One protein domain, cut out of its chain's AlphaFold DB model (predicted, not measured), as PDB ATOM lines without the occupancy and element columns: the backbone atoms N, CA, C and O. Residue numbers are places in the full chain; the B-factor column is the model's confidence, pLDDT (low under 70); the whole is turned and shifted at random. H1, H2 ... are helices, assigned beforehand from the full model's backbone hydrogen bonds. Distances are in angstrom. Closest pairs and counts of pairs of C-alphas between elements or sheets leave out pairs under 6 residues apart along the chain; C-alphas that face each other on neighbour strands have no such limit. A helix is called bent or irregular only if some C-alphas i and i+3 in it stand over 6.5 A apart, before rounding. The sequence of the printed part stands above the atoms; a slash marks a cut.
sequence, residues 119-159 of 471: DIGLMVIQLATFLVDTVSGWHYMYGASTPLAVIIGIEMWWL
ATOM      1  N   ASP A 119      17.639  22.654 202.091       68.69
ATOM      2  CA  ASP A 119      17.279  21.341 202.651       68.69
ATOM      3  C   ASP A 119      18.055  21.047 203.939       68.69
ATOM      4  O   ASP A 119      17.500  20.549 204.919       68.69
ATOM      5  N   ILE A 120      19.338  21.420 203.967       74.56
ATOM      6  CA  ILE A 120      20.172  21.320 205.171       74.56
ATOM      7  C   ILE A 120      19.629  22.254 206.260       74.56
ATOM      8  O   ILE A 120      19.505  21.846 207.413       74.56
ATOM      9  N   GLY A 121      19.245  23.483 205.896       72.19
ATOM     10  CA  GLY A 121      18.648  24.447 206.820       72.19
ATOM     11  C   GLY A 121      17.353  23.939 207.461       72.19
ATOM     12  O   GLY A 121      17.198  24.018 208.678       72.19
ATOM     13  N   LEU A 122      16.456  23.342 206.672       76.50
ATOM     14  CA  LEU A 122      15.204  22.754 207.160       76.50
ATOM     15  C   LEU A 122      15.442  21.580 208.120       76.50
ATOM     16  O   LEU A 122      14.790  21.501 209.160       76.50
ATOM     17  N   MET A 123      16.412  20.711 207.823       75.56
ATOM     18  CA  MET A 123      16.774  19.598 208.711       75.56
ATOM     19  C   MET A 123      17.345  20.088 210.049       75.56
ATOM     20  O   MET A 123      17.007  19.546 211.102       75.56
ATOM     21  N   VAL A 124      18.169  21.141 210.031       75.62
ATOM     22  CA  VAL A 124      18.746  21.738 211.247       75.62
ATOM     23  C   VAL A 124      17.669  22.406 212.105       75.62
ATOM     24  O   VAL A 124      17.666  22.226 213.322       75.62
ATOM     25  N   ILE A 125      16.720  23.119 211.494       76.75
ATOM     26  CA  ILE A 125      15.595  23.747 212.207       76.75
ATOM     27  C   ILE A 125      14.691  22.685 212.849       76.75
ATOM     28  O   ILE A 125      14.266  22.836 213.998       76.75
ATOM     29  N   GLN A 126      14.439  21.580 212.146       71.94
ATOM     30  CA  GLN A 126      13.644  20.473 212.675       71.94
ATOM     31  C   GLN A 126      14.334  19.802 213.872       71.94
ATOM     32  O   GLN A 126      13.690  19.529 214.886       71.94
ATOM     33  N   LEU A 127      15.652  19.589 213.784       74.38
ATOM     34  CA  LEU A 127      16.452  19.034 214.876       74.38
ATOM     35  C   LEU A 127      16.491  19.980 216.087       74.38
ATOM     36  O   LEU A 127      16.372  19.530 217.224       74.38
ATOM     37  N   ALA A 128      16.602  21.290 215.851       67.56
ATOM     38  CA  ALA A 128      16.569  22.299 216.905       67.56
ATOM     39  C   ALA A 128      15.215  22.328 217.631       67.56
ATOM     40  O   ALA A 128      15.180  22.373 218.857       67.56
ATOM     41  N   THR A 129      14.107  22.225 216.892       69.69
ATOM     42  CA  THR A 129      12.752  22.210 217.468       69.69
ATOM     43  C   THR A 129      12.521  20.959 218.321       69.69
ATOM     44  O   THR A 129      11.995  21.058 219.424       69.69
ATOM     45  N   PHE A 130      12.999  19.796 217.867       69.19
ATOM     46  CA  PHE A 130      12.942  18.551 218.642       69.19
ATOM     47  C   PHE A 130      13.723  18.634 219.964       69.19
ATOM     48  O   PHE A 130      13.302  18.075 220.975       69.19
ATOM     49  N   LEU A 131      14.854  19.346 219.979       61.38
ATOM     50  CA  LEU A 131      15.668  19.498 221.184       61.38
ATOM     51  C   LEU A 131      15.001  20.396 222.236       61.38
ATOM     52  O   LEU A 131      15.208  20.150 223.423       61.38
ATOM     53  N   VAL A 132      14.174  21.375 221.848       61.97
ATOM     54  CA  VAL A 132      13.495  22.305 222.779       61.97
ATOM     55  C   VAL A 132      12.459  21.606 223.665       61.97
ATOM     56  O   VAL A 132      12.339  21.958 224.838       61.97
ATOM     57  N   ASP A 133      11.776  20.579 223.154       60.50
ATOM     58  CA  ASP A 133      10.737  19.845 223.896       60.50
ATOM     59  C   ASP A 133      11.302  18.845 224.925       60.50
ATOM     60  O   ASP A 133      10.563  18.274 225.732       60.50
ATOM     61  N   THR A 134      12.620  18.629 224.938       65.75
ATOM     62  CA  THR A 134      13.268  17.772 225.940       65.75
ATOM     63  C   THR A 134      13.472  18.524 227.259       65.75
ATOM     64  O   THR A 134      13.841  19.700 227.282       65.75
ATOM     65  N   VAL A 135      13.258  17.858 228.401       49.88
ATOM     66  CA  VAL A 135      13.539  18.443 229.725       49.88
ATOM     67  C   VAL A 135      15.040  18.741 229.802       49.88
ATOM     68  O   VAL A 135      15.851  17.822 229.869       49.88
ATOM     69  N   SER A 136      15.403  20.030 229.808       60.91
ATOM     70  CA  SER A 136      16.773  20.582 229.660       60.91
ATOM     71  C   SER A 136      17.257  20.885 228.231       60.91
ATOM     72  O   SER A 136      18.442  21.166 228.051       60.91
ATOM     73  N   GLY A 137      16.366  20.934 227.238       67.62
ATOM     74  CA  GLY A 137      16.663  21.246 225.831       67.62
ATOM     75  C   GLY A 137      17.495  22.508 225.590       67.62
ATOM     76  O   GLY A 137      18.388  22.531 224.742       67.62
ATOM     77  N   TRP A 138      17.290  23.537 226.413       69.25
ATOM     78  CA  TRP A 138      18.042  24.793 226.352       69.25
ATOM     79  C   TRP A 138      19.555  24.605 226.570       69.25
ATOM     80  O   TRP A 138      20.347  25.271 225.905       69.25
ATOM     81  N   HIS A 139      19.992  23.658 227.414       78.81
ATOM     82  CA  HIS A 139      21.423  23.379 227.620       78.81
ATOM     83  C   HIS A 139      22.074  22.774 226.376       78.81
ATOM     84  O   HIS A 139      23.216  23.099 226.059       78.81
ATOM     85  N   TYR A 140      21.343  21.937 225.640       77.00
ATOM     86  CA  TYR A 140      21.818  21.370 224.380       77.00
ATOM     87  C   TYR A 140      21.869  22.425 223.274       77.00
ATOM     88  O   TYR A 140      22.800  22.420 222.472       77.00
ATOM     89  N   MET A 141      20.937  23.381 223.277       76.12
ATOM     90  CA  MET A 141      20.928  24.493 222.324       76.12
ATOM     91  C   MET A 141      22.148  25.413 222.500       76.12
ATOM     92  O   MET A 141      22.819  25.757 221.525       76.12
ATOM     93  N   TYR A 142      22.492  25.767 223.743       79.25
ATOM     94  CA  TYR A 142      23.710  26.535 224.028       79.25
ATOM     95  C   TYR A 142      24.983  25.692 223.887       79.25
ATOM     96  O   TYR A 142      25.998  26.180 223.390       79.25
ATOM     97  N   GLY A 143      24.932  24.408 224.246       83.81
ATOM     98  CA  GLY A 143      26.045  23.476 224.073       83.81
ATOM     99  C   GLY A 143      26.433  23.285 222.606       83.81
ATOM    100  O   GLY A 143      27.619  23.259 222.288       83.81
ATOM    101  N   ALA A 144      25.452  23.232 221.701       78.44
ATOM    102  CA  ALA A 144      25.683  23.110 220.265       78.44
ATOM    103  C   ALA A 144      26.164  24.419 219.610       78.44
ATOM    104  O   ALA A 144      26.945  24.369 218.660       78.44
ATOM    105  N   SER A 145      25.750  25.592 220.109       82.38
ATOM    106  CA  SER A 145      26.169  26.892 219.556       82.38
ATOM    107  C   SER A 145      27.524  27.384 220.079       82.38
ATOM    108  O   SER A 145      28.222  28.123 219.384       82.38
ATOM    109  N   THR A 146      27.946  26.925 221.260       85.44
ATOM    110  CA  THR A 146      29.253  27.245 221.860       85.44
ATOM    111  C   THR A 146      30.447  26.962 220.932       85.44
ATOM    112  O   THR A 146      31.259  27.870 220.747       85.44
ATOM    113  N   PRO A 147      30.598  25.781 220.297       85.69
ATOM    114  CA  PRO A 147      31.727  25.531 219.398       85.69
ATOM    115  C   PRO A 147      31.730  26.448 218.166       85.69
ATOM    116  O   PRO A 147      32.799  26.890 217.755       85.69
ATOM    117  N   LEU A 148      30.563  26.806 217.617       80.31
ATOM    118  CA  LEU A 148      30.471  27.764 216.506       80.31
ATOM    119  C   LEU A 148      30.898  29.173 216.935       80.31
ATOM    120  O   LEU A 148      31.664  29.825 216.230       80.31
ATOM    121  N   ALA A 149      30.466  29.620 218.116       83.31
ATOM    122  CA  ALA A 149      30.875  30.906 218.671       83.31
ATOM    123  C   ALA A 149      32.386  30.961 218.953       83.31
ATOM    124  O   ALA A 149      33.019  31.987 218.713       83.31
ATOM    125  N   VAL A 150      32.981  29.856 219.415       89.81
ATOM    126  CA  VAL A 150      34.433  29.749 219.626       89.81
ATOM    127  C   VAL A 150      35.190  29.811 218.299       89.81
ATOM    128  O   VAL A 150      36.181  30.529 218.221       89.81
ATOM    129  N   ILE A 151      34.715  29.137 217.246       85.62
ATOM    130  CA  ILE A 151      35.328  29.210 215.908       85.62
ATOM    131  C   ILE A 151      35.297  30.651 215.383       85.62
ATOM    132  O   ILE A 151      36.340  31.180 215.013       85.62
ATOM    133  N   ILE A 152      34.145  31.323 215.451       86.06
ATOM    134  CA  ILE A 152      34.005  32.724 215.020       86.06
ATOM    135  C   ILE A 152      34.877  33.660 215.875       86.06
ATOM    136  O   ILE A 152      35.497  34.589 215.358       86.06
ATOM    137  N   GLY A 153      34.976  33.411 217.184       86.19
ATOM    138  CA  GLY A 153      35.849  34.170 218.081       86.19
ATOM    139  C   GLY A 153      37.335  34.007 217.746       86.19
ATOM    140  O   GLY A 153      38.082  34.985 217.751       86.19
ATOM    141  N   ILE A 154      37.759  32.789 217.394       85.62
ATOM    142  CA  ILE A 154      39.124  32.494 216.940       85.62
ATOM    143  C   ILE A 154      39.393  33.153 215.581       85.62
ATOM    144  O   ILE A 154      40.462  33.731 215.382       85.62
ATOM    145  N   GLU A 155      38.420  33.144 214.668       79.06
ATOM    146  CA  GLU A 155      38.520  33.842 213.383       79.06
ATOM    147  C   GLU A 155      38.653  35.357 213.573       79.06
ATOM    148  O   GLU A 155      39.524  35.976 212.964       79.06
ATOM    149  N   MET A 156      37.886  35.960 214.484       76.19
ATOM    150  CA  MET A 156      38.023  37.380 214.828       76.19
ATOM    151  C   MET A 156      39.394  37.732 215.419       76.19
ATOM    152  O   MET A 156      39.881  38.837 215.192       76.19
ATOM    153  N   TRP A 157      40.033  36.814 216.149       75.06
ATOM    154  CA  TRP A 157      41.390  37.008 216.674       75.06
ATOM    155  C   TRP A 157      42.488  36.860 215.620       75.06
ATOM    156  O   TRP A 157      43.556  37.455 215.768       75.06
ATOM    157  N   TRP A 158      42.246  36.086 214.562       69.31
ATOM    158  CA  TRP A 158      43.222  35.861 213.497       69.31
ATOM    159  C   TRP A 158      43.045  36.801 212.295       69.31
ATOM    160  O   TRP A 158      43.941  36.926 211.454       69.31
ATOM    161  N   LEU A 159      41.903  37.489 212.200       62.56
ATOM    162  CA  LEU A 159      41.653  38.462 211.145       62.56
ATOM    163  C   LEU A 159      42.570  39.687 211.328       62.56
ATOM    164  O   LEU A 159      42.530  40.352 212.366       62.56
TER     165      LEU A 159
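What this domain is: This is residues 119 to 159 of the 471 residues of the protein "Major facilitator superfamily protein" of Actinidia rufa (UniProt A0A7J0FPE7). Two helices, H1 and the longer H2, meet near their ends as an open V, with the turn of residues 133 to 136 at its corner. H2 is bent into two arms, H2a next to the corner and H2b beyond it; residues 119 to 127 of H1 and residues 145 to 159 at the other end stick out free. The printed part has 41 residues with two named helices, H1 then H2, and no named strand; the class is all helix. It is loose, with a radius of gyration of the C-alphas of 13.0 A, and flat, spanning 38 by 27 by 7 A.

How they stand to each other: H1, residues 119 to 132, touches H2a, residues 137 to 144, with its residues 128 to 132 alone. Their closest C-alphas, those of Leu 131 and Gly 137, are 5.1 A apart. They run opposite ways at a steep tilt of 46 degrees. H2b, residues 147 to 158, stands at a shallow tilt of 33 degrees to H2a, only just short of steep. H1 and H2b are apart. In H1, H2a and H2b every O i to N i+4 pair is within hydrogen-bond range.

Where its parts are: H1 begins at C-alpha 119 (17.279, 21.341, 202.651) and is 20.5 A long from first to last C-alpha. H2, residues 137 to 158, was assigned as one helix by its hydrogen bonds, but is bent: C-alphas 144 and 147 are 6.6 A apart. H2a begins at C-alpha 137 (16.663, 21.246, 225.831) and is 10.8 A long. H2b is 16.5 A long and ends at C-alpha 158 (43.222, 35.861, 213.497).

The domain as a whole: The two C-alphas farthest apart, those of Val 135 and Leu 159, are 39.2 A apart. The printed part has no cut, and the link from H1 to H2 is tight, with 4 residues. The mean pLDDT of the printed part is 74.5; it is under 70 at residue 119, residues 128 to 138 and residues 158 to 159.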